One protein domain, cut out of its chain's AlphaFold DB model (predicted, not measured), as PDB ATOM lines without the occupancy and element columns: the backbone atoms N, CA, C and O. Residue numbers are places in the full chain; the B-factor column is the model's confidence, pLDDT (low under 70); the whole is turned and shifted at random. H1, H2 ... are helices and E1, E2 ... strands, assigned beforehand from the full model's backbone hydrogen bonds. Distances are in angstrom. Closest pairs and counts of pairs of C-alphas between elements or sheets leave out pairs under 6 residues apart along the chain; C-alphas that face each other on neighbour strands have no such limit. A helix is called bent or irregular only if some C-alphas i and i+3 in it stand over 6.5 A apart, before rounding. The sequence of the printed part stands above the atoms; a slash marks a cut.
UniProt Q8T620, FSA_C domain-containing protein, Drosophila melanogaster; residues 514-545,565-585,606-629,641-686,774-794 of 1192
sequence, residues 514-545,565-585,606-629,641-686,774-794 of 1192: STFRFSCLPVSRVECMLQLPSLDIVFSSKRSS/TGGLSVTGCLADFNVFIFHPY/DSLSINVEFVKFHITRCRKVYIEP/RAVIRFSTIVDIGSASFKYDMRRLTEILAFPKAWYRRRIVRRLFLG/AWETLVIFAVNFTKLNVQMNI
ATOM      1  N   SER A 514      18.110  26.906  42.971       86.75
ATOM      2  CA  SER A 514      16.745  27.059  42.439       86.75
ATOM      3  C   SER A 514      16.743  27.859  41.140       86.75
ATOM      4  O   SER A 514      17.356  28.924  41.061       86.75
ATOM      5  N   THR A 515      16.030  27.371  40.123       87.06
ATOM      6  CA  THR A 515      16.014  27.981  38.783       87.06
ATOM      7  C   THR A 515      14.743  28.789  38.549       87.06
ATOM      8  O   THR A 515      13.636  28.257  38.553       87.06
ATOM      9  N   PHE A 516      14.915  30.082  38.278       87.06
ATOM     10  CA  PHE A 516      13.842  31.023  37.967       87.06
ATOM     11  C   PHE A 516      13.897  31.448  36.505       87.06
ATOM     12  O   PHE A 516      14.967  31.715  35.949       87.06
ATOM     13  N   ARG A 517      12.723  31.557  35.882       88.25
ATOM     14  CA  ARG A 517      12.592  31.866  34.458       88.25
ATOM     15  C   ARG A 517      11.806  33.155  34.265       88.25
ATOM     16  O   ARG A 517      10.583  33.184  34.345       88.25
ATOM     17  N   PHE A 518      12.516  34.246  34.015       89.44
ATOM     18  CA  PHE A 518      11.928  35.564  33.822       89.44
ATOM     19  C   PHE A 518      11.456  35.744  32.376       89.44
ATOM     20  O   PHE A 518      12.254  35.784  31.431       89.44
ATOM     21  N   SER A 519      10.146  35.915  32.210       87.81
ATOM     22  CA  SER A 519       9.547  36.327  30.940       87.81
ATOM     23  C   SER A 519       9.775  37.821  30.692       87.81
ATOM     24  O   SER A 519       9.781  38.623  31.626       87.81
ATOM     25  N   CYS A 520       9.928  38.224  29.428       86.25
ATOM     26  CA  CYS A 520       9.919  39.640  29.031       86.25
ATOM     27  C   CYS A 520       8.631  40.054  28.297       86.25
ATOM     28  O   CYS A 520       8.561  41.170  27.776       86.25
ATOM     29  N   LEU A 521       7.620  39.183  28.217       82.31
ATOM     30  CA  LEU A 521       6.359  39.487  27.536       82.31
ATOM     31  C   LEU A 521       5.550  40.549  28.313       82.31
ATOM     32  O   LEU A 521       5.576  40.547  29.542       82.31
ATOM     33  N   PRO A 522       4.821  41.455  27.629       75.12
ATOM     34  CA  PRO A 522       4.716  41.612  26.172       75.12
ATOM     35  C   PRO A 522       5.852  42.448  25.539       75.12
ATOM     36  O   PRO A 522       5.878  42.618  24.322       75.12
ATOM     37  N   VAL A 523       6.785  42.985  26.337       77.94
ATOM     38  CA  VAL A 523       7.829  43.943  25.907       77.94
ATOM     39  C   VAL A 523       8.849  43.328  24.939       77.94
ATOM     40  O   VAL A 523       9.364  44.024  24.058       77.94
ATOM     41  N   SER A 524       9.162  42.041  25.101       83.75
ATOM     42  CA  SER A 524      10.063  41.264  24.245       83.75
ATOM     43  C   SER A 524       9.731  39.771  24.302       83.75
ATOM     44  O   SER A 524       9.133  39.298  25.263       83.75
ATOM     45  N   ARG A 525      10.160  39.018  23.282       84.31
ATOM     46  CA  ARG A 525      10.101  37.542  23.247       84.31
ATOM     47  C   ARG A 525      11.343  36.867  23.839       84.31
ATOM     48  O   ARG A 525      11.436  35.650  23.799       84.31
ATOM     49  N   VAL A 526      12.313  37.648  24.307       88.50
ATOM     50  CA  VAL A 526      13.507  37.152  25.008       88.50
ATOM     51  C   VAL A 526      13.107  36.602  26.379       88.50
ATOM     52  O   VAL A 526      12.255  37.182  27.051       88.50
ATOM     53  N   GLU A 527      13.745  35.515  26.797       89.62
ATOM     54  CA  GLU A 527      13.617  34.942  28.138       89.62
ATOM     55  C   GLU A 527      14.975  35.004  28.851       89.62
ATOM     56  O   GLU A 527      16.033  34.995  28.211       89.62
ATOM     57  N   CYS A 528      14.944  35.108  30.180       90.75
ATOM     58  CA  CYS A 528      16.130  35.099  31.031       90.75
ATOM     59  C   CYS A 528      15.989  33.984  32.072       90.75
ATOM     60  O   CYS A 528      15.030  33.973  32.843       90.75
ATOM     61  N   MET A 529      16.923  33.037  32.078       89.88
ATOM     62  CA  MET A 529      16.993  31.946  33.047       89.88
ATOM     63  C   MET A 529      18.089  32.265  34.065       89.88
ATOM     64  O   MET A 529      19.242  32.477  33.688       89.88
ATOM     65  N   LEU A 530      17.710  32.312  35.339       90.31
ATOM     66  CA  LEU A 530      18.582  32.559  36.481       90.31
ATOM     67  C   LEU A 530      18.582  31.314  37.364       90.31
ATOM     68  O   LEU A 530      17.576  31.011  38.002       90.31
ATOM     69  N   GLN A 531      19.714  30.628  37.429       89.12
ATOM     70  CA  GLN A 531      19.968  29.636  38.460       89.12
ATOM     71  C   GLN A 531      20.517  30.380  39.680       89.12
ATOM     72  O   GLN A 531      21.629  30.915  39.640       89.12
ATOM     73  N   LEU A 532      19.714  30.470  40.746       85.88
ATOM     74  CA  LEU A 532      20.226  30.911  42.039       85.88
ATOM     75  C   LEU A 532      21.234  29.879  42.551       85.88
ATOM     76  O   LEU A 532      21.006  28.676  42.384       85.88
ATOM     77  N   PRO A 533      22.329  30.347  43.171       86.62
ATOM     78  CA  PRO A 533      23.384  29.466  43.621       86.62
ATOM     79  C   PRO A 533      22.915  28.606  44.793       86.62
ATOM     80  O   PRO A 533      22.060  29.028  45.577       86.62
ATOM     81  N   SER A 534      23.547  27.447  44.960       90.25
ATOM     82  CA  SER A 534      23.651  26.824  46.277       90.25
ATOM     83  C   SER A 534      24.388  27.808  47.198       90.25
ATOM     84  O   SER A 534      25.413  28.371  46.808       90.25
ATOM     85  N   LEU A 535      23.821  28.120  48.366       91.94
ATOM     86  CA  LEU A 535      24.306  29.198  49.234       91.94
ATOM     87  C   LEU A 535      24.357  28.751  50.692       91.94
ATOM     88  O   LEU A 535      23.319  28.598  51.330       91.94
ATOM     89  N   ASP A 536      25.569  28.642  51.221       92.81
ATOM     90  CA  ASP A 536      25.839  28.477  52.648       92.81
ATOM     91  C   ASP A 536      26.356  29.799  53.225       92.81
ATOM     92  O   ASP A 536      27.267  30.406  52.660       92.81
ATOM     93  N   ILE A 537      25.812  30.252  54.357       93.75
ATOM     94  CA  ILE A 537      26.335  31.388  55.131       93.75
ATOM     95  C   ILE A 537      26.382  31.029  56.615       93.75
ATOM     96  O   ILE A 537      25.383  30.618  57.201       93.75
ATOM     97  N   VAL A 538      27.531  31.265  57.247       93.25
ATOM     98  CA  VAL A 538      27.728  31.142  58.693       93.25
ATOM     99  C   VAL A 538      28.084  32.506  59.274       93.25
ATOM    100  O   VAL A 538      29.181  33.024  59.061       93.25
ATOM    101  N   PHE A 539      27.163  33.080  60.042       91.94
ATOM    102  CA  PHE A 539      27.421  34.226  60.908       91.94
ATOM    103  C   PHE A 539      27.840  33.712  62.287       91.94
ATOM    104  O   PHE A 539      27.190  32.833  62.849       91.94
ATOM    105  N   SER A 540      28.883  34.290  62.878       90.00
ATOM    106  CA  SER A 540      29.243  34.041  64.274       90.00
ATOM    107  C   SER A 540      29.687  35.329  64.960       90.00
ATOM    108  O   SER A 540      30.563  36.050  64.477       90.00
ATOM    109  N   SER A 541      29.094  35.606  66.119       85.44
ATOM    110  CA  SER A 541      29.546  36.627  67.064       85.44
ATOM    111  C   SER A 541      30.603  36.030  67.993       85.44
ATOM    112  O   SER A 541      30.407  35.953  69.208       85.44
ATOM    113  N   LYS A 542      31.715  35.558  67.416       67.00
ATOM    114  CA  LYS A 542      32.783  34.903  68.171       67.00
ATOM    115  C   LYS A 542      33.513  35.931  69.043       67.00
ATOM    116  O   LYS A 542      34.382  36.671  68.578       67.00
ATOM    117  N   ARG A 543      33.169  35.970  70.334       61.59
ATOM    118  CA  ARG A 543      34.088  36.452  71.373       61.59
ATOM    119  C   ARG A 543      35.238  35.451  71.452       61.59
ATOM    120  O   ARG A 543      35.016  34.249  71.307       61.59
ATOM    121  N   SER A 544      36.461  35.923  71.664       46.94
ATOM    122  CA  SER A 544      37.562  35.021  71.994       46.94
ATOM    123  C   SER A 544      37.265  34.375  73.345       46.94
ATOM    124  O   SER A 544      37.183  35.073  74.356       46.94
ATOM    125  N   SER A 545      37.125  33.052  73.368       38.34
ATOM    126  CA  SER A 545      37.586  32.296  74.526       38.34
ATOM    127  C   SER A 545      39.065  32.616  74.739       38.34
ATOM    128  O   SER A 545      39.798  32.793  73.763       38.34
ATOM    129  N   THR A 565      37.370  42.854  72.854       52.62
ATOM    130  CA  THR A 565      35.988  43.325  73.032       52.62
ATOM    131  C   THR A 565      35.139  43.074  71.778       52.62
ATOM    132  O   THR A 565      34.709  44.002  71.088       52.62
ATOM    133  N   GLY A 566      34.885  41.793  71.506       63.16
ATOM    134  CA  GLY A 566      33.943  41.314  70.495       63.16
ATOM    135  C   GLY A 566      34.515  41.158  69.080       63.16
ATOM    136  O   GLY A 566      35.269  41.994  68.569       63.16
ATOM    137  N   GLY A 567      34.090  40.074  68.430       75.12
ATOM    138  CA  GLY A 567      34.316  39.786  67.019       75.12
ATOM    139  C   GLY A 567      33.006  39.428  66.316       75.12
ATOM    140  O   GLY A 567      32.122  38.810  66.907       75.12
ATOM    141  N   LEU A 568      32.891  39.824  65.050       85.88
ATOM    142  CA  LEU A 568      31.868  39.364  64.114       85.88
ATOM    143  C   LEU A 568      32.578  38.728  62.919       85.88
ATOM    144  O   LEU A 568      33.421  39.374  62.291       85.88
ATOM    145  N   SER A 569      32.229  37.489  62.595       90.50
ATOM    146  CA  SER A 569      32.707  36.763  61.417       90.50
ATOM    147  C   SER A 569      31.527  36.291  60.576       90.50
ATOM    148  O   SER A 569      30.570  35.738  61.119       90.50
ATOM    149  N   VAL A 570      31.609  36.491  59.265       93.44
ATOM    150  CA  VAL A 570      30.639  36.017  58.277       93.44
ATOM    151  C   VAL A 570      31.395  35.248  57.204       93.44
ATOM    152  O   VAL A 570      32.157  35.834  56.433       93.44
ATOM    153  N   THR A 571      31.180  33.940  57.159       94.00
ATOM    154  CA  THR A 571      31.672  33.058  56.097       94.00
ATOM    155  C   THR A 571      30.522  32.777  55.146       94.00
ATOM    156  O   THR A 571      29.417  32.522  55.614       94.00
ATOM    157  N   GLY A 572      30.751  32.779  53.838       93.25
ATOM    158  CA  GLY A 572      29.755  32.342  52.868       93.25
ATOM    159  C   GLY A 572      30.366  31.627  51.670       93.25
ATOM    160  O   GLY A 572      31.485  31.933  51.257       93.25
ATOM    161  N   CYS A 573      29.627  30.674  51.114       93.94
ATOM    162  CA  CYS A 573      29.956  29.963  49.885       93.94
ATOM    163  C   CYS A 573      28.737  29.987  48.963       93.94
ATOM    164  O   CYS A 573      27.658  29.557  49.353       93.94
ATOM    165  N   LEU A 574      28.921  30.504  47.750       92.56
ATOM    166  CA  LEU A 574      27.981  30.406  46.638       92.56
ATOM    167  C   LEU A 574      28.563  29.412  45.631       92.56
ATOM    168  O   LEU A 574      29.734  29.565  45.285       92.56
ATOM    169  N   ALA A 575      27.785  28.473  45.102       89.62
ATOM    170  CA  ALA A 575      28.169  27.653  43.946       89.62
ATOM    171  C   ALA A 575      27.009  27.511  42.945       89.62
ATOM    172  O   ALA A 575      25.881  27.896  43.235       89.62
ATOM    173  N   ASP A 576      27.283  27.026  41.732       82.62
ATOM    174  CA  ASP A 576      26.272  26.779  40.682       82.62
ATOM    175  C   ASP A 576      25.534  28.030  40.145       82.62
ATOM    176  O   ASP A 576      24.431  27.935  39.599       82.62
ATOM    177  N   PHE A 577      26.130  29.225  40.258       90.25
ATOM    178  CA  PHE A 577      25.512  30.461  39.763       90.25
ATOM    179  C   PHE A 577      25.568  30.553  38.231       90.25
ATOM    180  O   PHE A 577      26.646  30.727  37.651       90.25
ATOM    181  N   ASN A 578      24.401  30.533  37.578       91.19
ATOM    182  CA  ASN A 578      24.287  30.669  36.124       91.19
ATOM    183  C   ASN A 578      23.200  31.677  35.705       91.19
ATOM    184  O   ASN A 578      22.114  31.729  36.283       91.19
ATOM    185  N   VAL A 579      23.472  32.451  34.649       92.00
ATOM    186  CA  VAL A 579      22.524  33.393  34.028       92.00
ATOM    187  C   VAL A 579      22.573  33.259  32.509       92.00
ATOM    188  O   VAL A 579      23.619  33.491  31.901       92.00
ATOM    189  N   PHE A 580      21.439  32.964  31.882       91.00
ATOM    190  CA  PHE A 580      21.316  32.829  30.428       91.00
ATOM    191  C   PHE A 580      20.227  33.759  29.893       91.00
ATOM    192  O   PHE A 580      19.090  33.711  30.358       91.00
ATOM    193  N   ILE A 581      20.545  34.572  28.884       91.38
ATOM    194  CA  ILE A 581      19.563  35.369  28.134       91.38
ATOM    195  C   ILE A 581      19.520  34.843  26.704       91.38
ATOM    196  O   ILE A 581      20.514  34.932  25.975       91.38
ATOM    197  N   PHE A 582      18.362  34.331  26.291       88.88
ATOM    198  CA  PHE A 582      18.180  33.680  24.997       88.88
ATOM    199  C   PHE A 582      16.849  34.053  24.339       88.88
ATOM    200  O   PHE A 582      15.896  34.511  24.972       88.88
ATOM    201  N   HIS A 583      16.777  33.842  23.026       84.12
ATOM    202  CA  HIS A 583      15.532  33.949  22.275       84.12
ATOM    203  C   HIS A 583      14.973  32.533  22.027       84.12
ATOM    204  O   HIS A 583      15.635  31.751  21.338       84.12
ATOM    205  N   PRO A 584      13.770  32.177  22.518       71.56
ATOM    206  CA  PRO A 584      13.261  30.797  22.531       71.56
ATOM    207  C   PRO A 584      13.026  30.205  21.130       71.56
ATOM    208  O   PRO A 584      13.001  28.991  20.957       71.56
ATOM    209  N   TYR A 585      12.922  31.045  20.094       64.75
ATOM    210  CA  TYR A 585      12.863  30.612  18.690       64.75
ATOM    211  C   TYR A 585      14.211  30.727  17.946       64.75
ATOM    212  O   TYR A 585      14.230  30.746  16.719       64.75
ATOM    213  N   ASP A 606      22.363  31.183  22.989       80.88
ATOM    214  CA  ASP A 606      22.341  32.272  23.958       80.88
ATOM    215  C   ASP A 606      22.913  33.564  23.368       80.88
ATOM    216  O   ASP A 606      23.746  33.562  22.457       80.88
ATOM    217  N   SER A 607      22.438  34.681  23.903       87.62
ATOM    218  CA  SER A 607      22.873  36.036  23.557       87.62
ATOM    219  C   SER A 607      23.753  36.622  24.665       87.62
ATOM    220  O   SER A 607      24.671  37.394  24.379       87.62
ATOM    221  N   LEU A 608      23.519  36.182  25.906       91.62
ATOM    222  CA  LEU A 608      24.409  36.297  27.060       91.62
ATOM    223  C   LEU A 608      24.372  34.973  27.838       91.62
ATOM    224  O   LEU A 608      23.288  34.453  28.093       91.62
ATOM    225  N   SER A 609      25.534  34.472  28.248       92.19
ATOM    226  CA  SER A 609      25.693  33.372  29.204       92.19
ATOM    227  C   SER A 609      26.753  33.769  30.234       92.19
ATOM    228  O   SER A 609      27.860  34.178  29.873       92.19
ATOM    229  N   ILE A 610      26.394  33.681  31.511       93.44
ATOM    230  CA  ILE A 610      27.264  33.884  32.671       93.44
ATOM    231  C   ILE A 610      27.228  32.594  33.482       93.44
ATOM    232  O   ILE A 610      26.148  32.086  33.767       93.44
ATOM    233  N   ASN A 611      28.393  32.088  33.859       92.56
ATOM    234  CA  ASN A 611      28.551  30.890  34.670       92.56
ATOM    235  C   ASN A 611      29.703  31.122  35.656       92.56
ATOM    236  O   ASN A 611      30.773  31.581  35.247       92.56
ATOM    237  N   VAL A 612      29.488  30.831  36.939       92.69
ATOM    238  CA  VAL A 612      30.507  30.939  37.991       92.69
ATOM    239  C   VAL A 612      30.480  29.671  38.835       92.69
ATOM    240  O   VAL A 612      29.458  29.347  39.432       92.69
ATOM    241  N   GLU A 613      31.614  28.968  38.870       91.88
ATOM    242  CA  GLU A 613      31.802  27.700  39.587       91.88
ATOM    243  C   GLU A 613      31.499  27.845  41.086       91.88
ATOM    244  O   GLU A 613      30.590  27.197  41.600       91.88
ATOM    245  N   PHE A 614      32.211  28.749  41.768       92.81
ATOM    246  CA  PHE A 614      31.904  29.169  43.134       92.81
ATOM    247  C   PHE A 614      32.431  30.579  43.445       92.81
ATOM    248  O   PHE A 614      33.373  31.064  42.812       92.81
ATOM    249  N   VAL A 615      31.849  31.207  44.469       94.50
ATOM    250  CA  VAL A 615      32.347  32.411  45.148       94.50
ATOM    251  C   VAL A 615      32.312  32.153  46.651       94.50
ATOM    252  O   VAL A 615      31.242  32.081  47.255       94.50
ATOM    253  N   LYS A 616      33.484  32.037  47.269       94.69
ATOM    254  CA  LYS A 616      33.653  31.931  48.721       94.69
ATOM    255  C   LYS A 616      34.085  33.280  49.274       94.69
ATOM    256  O   LYS A 616      34.907  33.962  48.665       94.69
ATOM    257  N   PHE A 617      33.562  33.665  50.429       94.44
ATOM    258  CA  PHE A 617      33.987  34.865  51.140       94.44
ATOM    259  C   PHE A 617      34.052  34.630  52.649       94.44
ATOM    260  O   PHE A 617      33.265  33.881  53.221       94.44
ATOM    261  N   HIS A 618      34.993  35.298  53.301       93.62
ATOM    262  CA  HIS A 618      35.174  35.300  54.745       93.62
ATOM    263  C   HIS A 618      35.465  36.737  55.178       93.62
ATOM    264  O   HIS A 618      36.548  37.268  54.929       93.62
ATOM    265  N   ILE A 619      34.461  37.380  55.772       92.75
ATOM    266  CA  ILE A 619      34.493  38.775  56.215       92.75
ATOM    267  C   ILE A 619      34.501  38.783  57.739       92.75
ATOM    268  O   ILE A 619      33.601  38.246  58.380       92.75
ATOM    269  N   THR A 620      35.497  39.431  58.329       90.75
ATOM    270  CA  THR A 620      35.643  39.538  59.782       90.75
ATOM    271  C   THR A 620      35.840  40.980  60.215       90.75
ATOM    272  O   THR A 620      36.482  41.777  59.529       90.75
ATOM    273  N   ARG A 621      35.303  41.306  61.391       89.31
ATOM    274  CA  ARG A 621      35.547  42.547  62.124       89.31
ATOM    275  C   ARG A 621      35.826  42.199  63.580       89.31
ATOM    276  O   ARG A 621      34.955  41.640  64.241       89.31
ATOM    277  N   CYS A 622      36.978  42.597  64.110       83.06
ATOM    278  CA  CYS A 622      37.255  42.531  65.546       83.06
ATOM    279  C   CYS A 622      37.708  43.889  66.094       83.06
ATOM    280  O   CYS A 622      38.253  44.728  65.368       83.06
ATOM    281  N   ARG A 623      37.457  44.117  67.387       80.62
ATOM    282  CA  ARG A 623      37.904  45.307  68.120       80.62
ATOM    283  C   ARG A 623      38.843  44.879  69.244       80.62
ATOM    284  O   ARG A 623      38.434  44.165  70.157       80.62
ATOM    285  N   LYS A 624      40.083  45.364  69.205       74.81
ATOM    286  CA  LYS A 624      41.050  45.220  70.296       74.81
ATOM    287  C   LYS A 624      41.387  46.604  70.836       74.81
ATOM    288  O   LYS A 624      41.794  47.485  70.082       74.81
ATOM    289  N   VAL A 625      41.178  46.799  72.132       68.38
ATOM    290  CA  VAL A 625      41.634  47.997  72.841       68.38
ATOM    291  C   VAL A 625      42.991  47.662  73.443       68.38
ATOM    292  O   VAL A 625      43.136  46.617  74.072       68.38
ATOM    293  N   TYR A 626      43.976  48.521  73.211       62.09
ATOM    294  CA  TYR A 626      45.267  48.455  73.883       62.09
ATOM    295  C   TYR A 626      45.281  49.493  75.004       62.09
ATOM    296  O   TYR A 626      44.916  50.653  74.794       62.09
ATOM    297  N   ILE A 627      45.691  49.044  76.185       62.28
ATOM    298  CA  ILE A 627      45.998  49.862  77.357       62.28
ATOM    299  C   ILE A 627      47.488  49.626  77.603       62.28
ATOM    300  O   ILE A 627      47.911  48.472  77.659       62.28
ATOM    301  N   GLU A 628      48.283  50.691  77.668       47.53
ATOM    302  CA  GLU A 628      49.746  50.611  77.723       47.53
ATOM    303  C   GLU A 628      50.241  51.026  79.123       47.53
ATOM    304  O   GLU A 628      50.242  52.216  79.442       47.53
ATOM    305  N   PRO A 629      50.613  50.070  79.998       40.59
ATOM    306  CA  PRO A 629      50.989  50.366  81.378       40.59
ATOM    307  C   PRO A 629      52.443  50.857  81.465       40.59
ATOM    308  O   PRO A 629      53.366  50.082  81.723       40.59
ATOM    309  N   ARG A 641      44.297  53.029  73.100       63.69
ATOM    310  CA  ARG A 641      44.309  52.949  71.629       63.69
ATOM    311  C   ARG A 641      43.314  51.905  71.139       63.69
ATOM    312  O   ARG A 641      43.485  50.702  71.353       63.69
ATOM    313  N   ALA A 642      42.266  52.353  70.456       75.75
ATOM    314  CA  ALA A 642      41.208  51.490  69.939       75.75
ATOM    315  C   ALA A 642      41.524  51.032  68.505       75.75
ATOM    316  O   ALA A 642      41.349  51.787  67.550       75.75
ATOM    317  N   VAL A 643      41.949  49.776  68.342       76.62
ATOM    318  CA  VAL A 643      42.254  49.191  67.030       76.62
ATOM    319  C   VAL A 643      41.078  48.344  66.545       76.62
ATOM    320  O   VAL A 643      40.702  47.343  67.162       76.62
ATOM    321  N   ILE A 644      40.506  48.728  65.407       85.31
ATOM    322  CA  ILE A 644      39.483  47.965  64.690       85.31
ATOM    323  C   ILE A 644      40.165  47.280  63.510       85.31
ATOM    324  O   ILE A 644      40.752  47.945  62.657       85.31
ATOM    325  N   ARG A 645      40.083  45.950  63.440       87.00
ATOM    326  CA  ARG A 645      40.596  45.181  62.302       87.00
ATOM    327  C   ARG A 645      39.428  44.645  61.489       87.00
ATOM    328  O   ARG A 645      38.540  43.998  62.042       87.00
ATOM    329  N   PHE A 646      39.456  44.904  60.189       90.50
ATOM    330  CA  PHE A 646      38.610  44.265  59.192       90.50
ATOM    331  C   PHE A 646      39.491  43.354  58.339       90.50
ATOM    332  O   PHE A 646      40.530  43.802  57.852       90.50
ATOM    333  N   SER A 647      39.097  42.098  58.141       91.50
ATOM    334  CA  SER A 647      39.765  41.202  57.192       91.50
ATOM    335  C   SER A 647      38.736  40.529  56.295       91.50
ATOM    336  O   SER A 647      37.810  39.887  56.793       91.50
ATOM    337  N   THR A 648      38.901  40.708  54.984       93.56
ATOM    338  CA  THR A 648      38.016  40.180  53.942       93.56
ATOM    339  C   THR A 648      38.818  39.313  52.982       93.56
ATOM    340  O   THR A 648      39.619  39.825  52.201       93.56
ATOM    341  N   ILE A 649      38.585  38.005  53.018       94.25
ATOM    342  CA  ILE A 649      39.133  37.052  52.050       94.25
ATOM    343  C   ILE A 649      38.004  36.667  51.092       94.25
ATOM    344  O   ILE A 649      36.898  36.371  51.539       94.25
ATOM    345  N   VAL A 650      38.267  36.679  49.788       95.50
ATOM    346  CA  VAL A 650      37.338  36.237  48.739       95.50
ATOM    347  C   VAL A 650      38.086  35.301  47.795       95.50
ATOM    348  O   VAL A 650      39.189  35.621  47.359       95.50
ATOM    349  N   ASP A 651      37.494  34.156  47.478       94.88
ATOM    350  CA  ASP A 651      38.050  33.151  46.571       94.88
ATOM    351  C   ASP A 651      37.006  32.776  45.515       94.88
ATOM    352  O   ASP A 651      35.890  32.361  45.839       94.88
ATOM    353  N   ILE A 652      37.349  32.987  44.246       94.19
ATOM    354  CA  ILE A 652      36.451  32.823  43.101       94.19
ATOM    355  C   ILE A 652      37.009  31.729  42.191       94.19
ATOM    356  O   ILE A 652      38.156  31.798  41.736       94.19
ATOM    357  N   GLY A 653      36.176  30.722  41.923       92.19
ATOM    358  CA  GLY A 653      36.495  29.617  41.024       92.19
ATOM    359  C   GLY A 653      36.544  30.035  39.549       92.19
ATOM    360  O   GLY A 653      36.675  31.210  39.195       92.19
ATOM    361  N   SER A 654      36.412  29.063  38.649       92.88
ATOM    362  CA  SER A 654      36.322  29.335  37.219       92.88
ATOM    363  C   SER A 654      35.039  30.112  36.901       92.88
ATOM    364  O   SER A 654      33.928  29.638  37.142       92.88
ATOM    365  N   ALA A 655      35.185  31.278  36.279       93.69
ATOM    366  CA  ALA A 655      34.078  32.064  35.749       93.69
ATOM    367  C   ALA A 655      34.144  32.129  34.220       93.69
ATOM    368  O   ALA A 655      35.207  32.371  33.633       93.69
ATOM    369  N   SER A 656      33.000  31.969  33.558       92.94
ATOM    370  CA  SER A 656      32.870  32.183  32.119       92.94
ATOM    371  C   SER A 656      31.763  33.182  31.781       92.94
ATOM    372  O   SER A 656      30.691  33.196  32.383       92.94
ATOM    373  N   PHE A 657      32.055  34.059  30.819       93.75
ATOM    374  CA  PHE A 657      31.181  35.155  30.403       93.75
ATOM    375  C   PHE A 657      31.171  35.233  28.876       93.75
ATOM    376  O   PHE A 657      32.141  35.683  28.262       93.75
ATOM    377  N   LYS A 658      30.094  34.760  28.249       92.69
ATOM    378  CA  LYS A 658      29.942  34.673  26.790       92.69
ATOM    379  C   LYS A 658      28.857  35.644  26.333       92.69
ATOM    380  O   LYS A 658      27.741  35.577  26.841       92.69
ATOM    381  N   TYR A 659      29.137  36.522  25.369       91.44
ATOM    382  CA  TYR A 659      28.124  37.448  24.847       91.44
ATOM    383  C   TYR A 659      28.324  37.837  23.378       91.44
ATOM    384  O   TYR A 659      29.445  37.891  22.866       91.44
ATOM    385  N   ASP A 660      27.217  38.147  22.699       89.25
ATOM    386  CA  ASP A 660      27.202  38.563  21.293       89.25
ATOM    387  C   ASP A 660      26.748  40.027  21.145       89.25
ATOM    388  O   ASP A 660      25.567  40.348  21.293       89.25
ATOM    389  N   MET A 661      27.674  40.929  20.791       85.62
ATOM    390  CA  MET A 661      27.375  42.352  20.557       85.62
ATOM    391  C   MET A 661      26.354  42.570  19.438       85.62
ATOM    392  O   MET A 661      25.634  43.568  19.455       85.62
ATOM    393  N   ARG A 662      26.243  41.647  18.472       82.50
ATOM    394  CA  ARG A 662      25.239  41.735  17.396       82.50
ATOM    395  C   ARG A 662      23.819  41.568  17.942       82.50
ATOM    396  O   ARG A 662      22.872  42.050  17.330       82.50
ATOM    397  N   ARG A 663      23.688  40.912  19.101       86.25
ATOM    398  CA  ARG A 663      22.442  40.670  19.835       86.25
ATOM    399  C   ARG A 663      22.318  41.520  21.103       86.25
ATOM    400  O   ARG A 663      21.484  41.236  21.956       86.25
ATOM    401  N   LEU A 664      23.084  42.608  21.219       85.25
ATOM    402  CA  LEU A 664      23.008  43.537  22.353       85.25
ATOM    403  C   LEU A 664      21.577  44.057  22.607       85.25
ATOM    404  O   LEU A 664      21.204  44.309  23.748       85.25
ATOM    405  N   THR A 665      20.742  44.168  21.571       82.81
ATOM    406  CA  THR A 665      19.313  44.511  21.689       82.81
ATOM    407  C   THR A 665      18.474  43.457  22.416       82.81
ATOM    408  O   THR A 665      17.491  43.823  23.053       82.81
ATOM    409  N   GLU A 666      18.847  42.177  22.350       86.56
ATOM    410  CA  GLU A 666      18.212  41.087  23.101       86.56
ATOM    411  C   GLU A 666      18.666  41.111  24.563       86.56
ATOM    412  O   GLU A 666      17.832  41.083  25.465       86.56
ATOM    413  N   ILE A 667      19.974  41.272  24.800       87.62
ATOM    414  CA  ILE A 667      20.562  41.402  26.145       87.62
ATOM    415  C   ILE A 667      19.923  42.582  26.898       87.62
ATOM    416  O   ILE A 667      19.508  42.446  28.047       87.62
ATOM    417  N   LEU A 668      19.776  43.735  26.234       86.31
ATOM    418  CA  LEU A 668      19.142  44.929  26.801       86.31
ATOM    419  C   LEU A 668      17.607  44.834  26.900       86.31
ATOM    420  O   LEU A 668      16.995  45.683  27.551       86.31
ATOM    421  N   ALA A 669      16.966  43.822  26.304       85.25
ATOM    422  CA  ALA A 669      15.518  43.643  26.412       85.25
ATOM    423  C   ALA A 669      15.086  43.170  27.809       85.25
ATOM    424  O   ALA A 669      14.031  43.596  28.278       85.25
ATOM    425  N   PHE A 670      15.905  42.359  28.490       88.62
ATOM    426  CA  PHE A 670      15.616  41.898  29.851       88.62
ATOM    427  C   PHE A 670      15.603  43.065  30.864       88.62
ATOM    428  O   PHE A 670      14.549  43.295  31.463       88.62
ATOM    429  N   PRO A 671      16.650  43.916  30.973       86.31
ATOM    430  CA  PRO A 671      16.573  45.146  31.762       86.31
ATOM    431  C   PRO A 671      15.429  46.071  31.333       86.31
ATOM    432  O   PRO A 671      14.808  46.692  32.188       86.31
ATOM    433  N   LYS A 672      15.097  46.152  30.036       83.19
ATOM    434  CA  LYS A 672      13.978  46.986  29.565       83.19
ATOM    435  C   LYS A 672      12.611  46.508  30.080       83.19
ATOM    436  O   LYS A 672      11.744  47.345  30.315       83.19
ATOM    437  N   ALA A 673      12.405  45.202  30.240       85.06
ATOM    438  CA  ALA A 673      11.181  44.658  30.829       85.06
ATOM    439  C   ALA A 673      11.172  44.781  32.366       85.06
ATOM    440  O   ALA A 673      10.133  45.099  32.941       85.06
ATOM    441  N   TRP A 674      12.327  44.572  33.013       86.75
ATOM    442  CA  TRP A 674      12.414  44.381  34.466       86.75
ATOM    443  C   TRP A 674      12.830  45.608  35.296       86.75
ATOM    444  O   TRP A 674      12.589  45.647  36.502       86.75
ATOM    445  N   TYR A 675      13.412  46.647  34.692       85.75
ATOM    446  CA  TYR A 675      13.871  47.834  35.420       85.75
ATOM    447  C   TYR A 675      12.777  48.904  35.573       85.75
ATOM    448  O   TYR A 675      12.375  49.556  34.607       85.75
ATOM    449  N   ARG A 676      12.361  49.177  36.818       84.50
ATOM    450  CA  ARG A 676      11.473  50.300  37.172       84.50
ATOM    451  C   ARG A 676      12.192  51.314  38.062       84.50
ATOM    452  O   ARG A 676      12.399  51.081  39.251       84.50
ATOM    453  N   ARG A 677      12.512  52.496  37.513       76.44
ATOM    454  CA  ARG A 677      13.198  53.583  38.250       76.44
ATOM    455  C   ARG A 677      12.462  54.015  39.528       76.44
ATOM    456  O   ARG A 677      13.131  54.406  40.478       76.44
ATOM    457  N   ARG A 678      11.123  53.956  39.565       75.00
ATOM    458  CA  ARG A 678      10.320  54.271  40.764       75.00
ATOM    459  C   ARG A 678      10.619  53.300  41.910       75.00
ATOM    460  O   ARG A 678      11.049  53.750  42.966       75.00
ATOM    461  N   ILE A 679      10.497  51.992  41.663       79.94
ATOM    462  CA  ILE A 679      10.826  50.928  42.626       79.94
ATOM    463  C   ILE A 679      12.277  51.070  43.106       79.94
ATOM    464  O   ILE A 679      12.517  51.190  44.303       79.94
ATOM    465  N   VAL A 680      13.238  51.160  42.179       75.31
ATOM    466  CA  VAL A 680      14.670  51.292  42.517       75.31
ATOM    467  C   VAL A 680      14.943  52.556  43.343       75.31
ATOM    468  O   VAL A 680      15.672  52.495  44.328       75.31
ATOM    469  N   ARG A 681      14.338  53.704  43.008       71.25
ATOM    470  CA  ARG A 681      14.506  54.928  43.806       71.25
ATOM    471  C   ARG A 681      13.918  54.777  45.208       71.25
ATOM    472  O   ARG A 681      14.566  55.187  46.163       71.25
ATOM    473  N   ARG A 682      12.723  54.199  45.342       70.31
ATOM    474  CA  ARG A 682      12.067  54.021  46.645       70.31
ATOM    475  C   ARG A 682      12.849  53.062  47.544       70.31
ATOM    476  O   ARG A 682      13.126  53.428  48.678       70.31
ATOM    477  N   LEU A 683      13.285  51.916  47.011       68.12
ATOM    478  CA  LEU A 683      14.063  50.912  47.750       68.12
ATOM    479  C   LEU A 683      15.462  51.397  48.174       68.12
ATOM    480  O   LEU A 683      15.901  51.059  49.268       68.12
ATOM    481  N   PHE A 684      16.167  52.170  47.334       66.19
ATOM    482  CA  PHE A 684      17.578  52.524  47.578       66.19
ATOM    483  C   PHE A 684      17.841  53.992  47.970       66.19
ATOM    484  O   PHE A 684      18.954  54.304  48.387       66.19
ATOM    485  N   LEU A 685      16.877  54.910  47.812       65.75
ATOM    486  CA  LEU A 685      17.043  56.342  48.133       65.75
ATOM    487  C   LEU A 685      15.913  56.942  48.990       65.75
ATOM    488  O   LEU A 685      16.101  58.024  49.545       65.75
ATOM    489  N   GLY A 686      14.746  56.293  49.073       57.19
ATOM    490  CA  GLY A 686      13.538  56.872  49.672       57.19
ATOM    491  C   GLY A 686      12.897  57.992  48.832       57.19
ATOM    492  O   GLY A 686      13.536  58.638  47.992       57.19
ATOM    493  N   ALA A 774      42.693  57.625  70.766       70.38
ATOM    494  CA  ALA A 774      43.303  57.403  69.462       70.38
ATOM    495  C   ALA A 774      42.775  56.104  68.835       70.38
ATOM    496  O   ALA A 774      42.860  55.026  69.434       70.38
ATOM    497  N   TRP A 775      42.225  56.197  67.625       80.00
ATOM    498  CA  TRP A 775      41.664  55.051  66.915       80.00
ATOM    499  C   TRP A 775      42.486  54.705  65.678       80.00
ATOM    500  O   TRP A 775      43.041  55.572  65.004       80.00
ATOM    501  N   GLU A 776      42.542  53.414  65.360       85.44
ATOM    502  CA  GLU A 776      43.163  52.894  64.146       85.44
ATOM    503  C   GLU A 776      42.228  51.872  63.502       85.44
ATOM    504  O   GLU A 776      41.792  50.916  64.143       85.44
ATOM    505  N   THR A 777      41.933  52.060  62.220       89.19
ATOM    506  CA  THR A 777      41.235  51.075  61.397       89.19
ATOM    507  C   THR A 777      42.235  50.414  60.462       89.19
ATOM    508  O   THR A 777      42.781  51.066  59.574       89.19
ATOM    509  N   LEU A 778      42.451  49.112  60.643       89.12
ATOM    510  CA  LEU A 778      43.249  48.271  59.756       89.12
ATOM    511  C   LEU A 778      42.309  47.427  58.893       89.12
ATOM    512  O   LEU A 778      41.633  46.537  59.404       89.12
ATOM    513  N   VAL A 779      42.282  47.685  57.590       91.31
ATOM    514  CA  VAL A 779      41.589  46.861  56.596       91.31
ATOM    515  C   VAL A 779      42.617  45.986  55.887       91.31
ATOM    516  O   VAL A 779      43.588  46.492  55.329       91.31
ATOM    517  N   ILE A 780      42.393  44.678  55.893       92.81
ATOM    518  CA  ILE A 780      43.130  43.700  55.094       92.81
ATOM    519  C   ILE A 780      42.144  43.093  54.098       92.81
ATOM    520  O   ILE A 780      41.043  42.695  54.487       92.81
ATOM    521  N   PHE A 781      42.528  42.995  52.830       94.12
ATOM    522  CA  PHE A 781      41.773  42.232  51.842       94.12
ATOM    523  C   PHE A 781      42.678  41.279  51.062       94.12
ATOM    524  O   PHE A 781      43.852  41.570  50.844       94.12
ATOM    525  N   ALA A 782      42.114  40.149  50.647       95.00
ATOM    526  CA  ALA A 782      42.718  39.215  49.707       95.00
ATOM    527  C   ALA A 782      41.621  38.688  48.775       95.00
ATOM    528  O   ALA A 782      40.601  38.184  49.243       95.00
ATOM    529  N   VAL A 783      41.811  38.831  47.465       94.62
ATOM    530  CA  VAL A 783      40.865  38.397  46.430       94.62
ATOM    531  C   VAL A 783      41.591  37.477  45.459       94.62
ATOM    532  O   VAL A 783      42.421  37.939  44.676       94.62
ATOM    533  N   ASN A 784      41.261  36.192  45.504       94.44
ATOM    534  CA  ASN A 784      41.772  35.164  44.605       94.44
ATOM    535  C   ASN A 784      40.735  34.850  43.522       94.44
ATOM    536  O   ASN A 784      39.530  34.840  43.778       94.44
ATOM    537  N   PHE A 785      41.204  34.607  42.301       93.75
ATOM    538  CA  PHE A 785      40.359  34.306  41.149       93.75
ATOM    539  C   PHE A 785      41.111  33.352  40.214       93.75
ATOM    540  O   PHE A 785      42.065  33.748  39.536       93.75
ATOM    541  N   THR A 786      40.695  32.085  40.169       93.19
ATOM    542  CA  THR A 786      41.481  31.029  39.506       93.19
ATOM    543  C   THR A 786      41.522  31.195  37.986       93.19
ATOM    544  O   THR A 786      42.590  31.110  37.374       93.19
ATOM    545  N   LYS A 787      40.372  31.450  37.346       94.19
ATOM    546  CA  LYS A 787      40.261  31.466  35.881       94.19
ATOM    547  C   LYS A 787      39.060  32.270  35.386       94.19
ATOM    548  O   LYS A 787      37.916  31.872  35.586       94.19
ATOM    549  N   LEU A 788      39.314  33.345  34.645       94.25
ATOM    550  CA  LEU A 788      38.293  34.144  33.962       94.25
ATOM    551  C   LEU A 788      38.342  33.885  32.449       94.25
ATOM    552  O   LEU A 788      39.354  34.172  31.812       94.25
ATOM    553  N   ASN A 789      37.256  33.375  31.864       95.12
ATOM    554  CA  ASN A 789      37.117  33.131  30.422       95.12
ATOM    555  C   ASN A 789      36.004  34.008  29.823       95.12
ATOM    556  O   ASN A 789      34.822  33.662  29.879       95.12
ATOM    557  N   VAL A 790      36.389  35.135  29.228       95.38
ATOM    558  CA  VAL A 790      35.482  36.069  28.551       95.38
ATOM    559  C   VAL A 790      35.482  35.793  27.047       95.38
ATOM    560  O   VAL A 790      36.524  35.838  26.399       95.38
ATOM    561  N   GLN A 791      34.310  35.539  26.469       94.06
ATOM    562  CA  GLN A 791      34.132  35.264  25.041       94.06
ATOM    563  C   GLN A 791      33.171  36.295  24.440       94.06
ATOM    564  O   GLN A 791      31.983  36.319  24.756       94.06
ATOM    565  N   MET A 792      33.693  37.162  23.575       91.94
ATOM    566  CA  MET A 792      32.963  38.272  22.961       91.94
ATOM    567  C   MET A 792      32.809  38.024  21.458       91.94
ATOM    568  O   MET A 792      33.811  37.867  20.762       91.94
ATOM    569  N   ASN A 793      31.597  38.072  20.908       90.88
ATOM    570  CA  ASN A 793      31.431  38.283  19.465       90.88
ATOM    571  C   ASN A 793      31.232  39.782  19.208       90.88
ATOM    572  O   ASN A 793      30.248  40.367  19.657       90.88
ATOM    573  N   ILE A 794      32.171  40.406  18.496       90.19
ATOM    574  CA  ILE A 794      32.210  41.850  18.197       90.19
ATOM    575  C   ILE A 794      31.845  42.097  16.712       90.19
ATOM    576  O   ILE A 794      32.222  43.095  16.095       90.19
TER     577      ILE A 794
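What this domain is: This is residues 514 to 545, 565 to 585, 606 to 629, 641 to 686 and 774 to 794 of the 1192 residues of the protein "FSA_C domain-containing protein" of Drosophila melanogaster (UniProt Q8T620). One long, twisted slab of a sheet, bent partway along, has the long strands E4, E5, E6 and E7 side by side, with E2 and E3 one after the other along the free side of E4 and E1 beside E2. At one end a string of three short helices follows E6: H1 and H2 cover part of one face there, and residues 679 to 685 of H3 stick out. The printed part has 144 residues, with seven named strands and three named helices; along the chain six strands come first, then the three helices, then the last strand, E7; the sheet is branched, its neighbour pairs antiparallel but for the parallel E6 and E7, and the class is mostly strand. The whole is loose, with a radius of gyration of the C-alphas of 21.3 A, and elongated, spanning 75 by 39 by 29 A.

Where its parts are: Find C-alpha 606 at (22.341, 32.272, 23.958); from there E5, residues 606 to 626, runs 57.3 A to C-alpha 626 at (45.267, 48.455, 73.883). E4, residues 567 to 582, is 45.4 A long, E6, residues 641 to 660, 55.1 A, and E7, residues 775 to 793, 51.4 A. E6 bends by 63 degrees at residue 654 and E7 by 64 degrees at residue 786. E1 is residues 514 to 519, E2 527 to 532 and E3 534 to 540. H1 is residues 661 to 667, H2 669 to 674 and H3 677 to 685. H1 is irregular: C-alphas 662 and 665 are 7.8 A apart.

How they stand to each other: Start at E4, which has E2 and E3 on one side and E5 on the other. Look for N 529 and O 580, 2.8 A, between the antiparallel E2 and E4, N 536 and O 573, 2.9 A, between the antiparallel E3 and E4, and N 570 and O 619, 2.8 A, between the antiparallel E4 and E5. E5 and E6 are antiparallel, with N 616 and O 651 at 2.8 A; E6 and E7 are parallel, with N 646 and O 778 at 2.8 A. E1 and E2 form a hairpin, with N 516 and O 530 at 2.8 A. H1 is on the sheet over E5, at a height of 6.1 A; its closest C-alphas to E5 are those of Arg 663 and Ser 607, 6.0 A. H2, on the same face, has Phe 670 closest to Cys 528 of E2, their C-alphas 6.9 A apart. H3 is not on the sheet and is apart from H2. Every O i to N i+4 pair is within hydrogen-bond range in H2 and H3; H1 has 1 of 3, and 3 of 4 for O i to N i+3.

The domain as a whole: The two farthest C-alphas, of Tyr 585 and Pro 629, are 76.0 A apart. Across the cuts, C-alphas 545 and 565 are 11.2 A apart, 585 and 606 11.0 A, 629 and 641 12.1 A, and 686 and 774 35.7 A. Of the links that are printed whole, none is long. The model's mean pLDDT over the printed part is 84.7, and 17 residues are under 70, among them 542 to 545, 625 to 629 and 683 to 686.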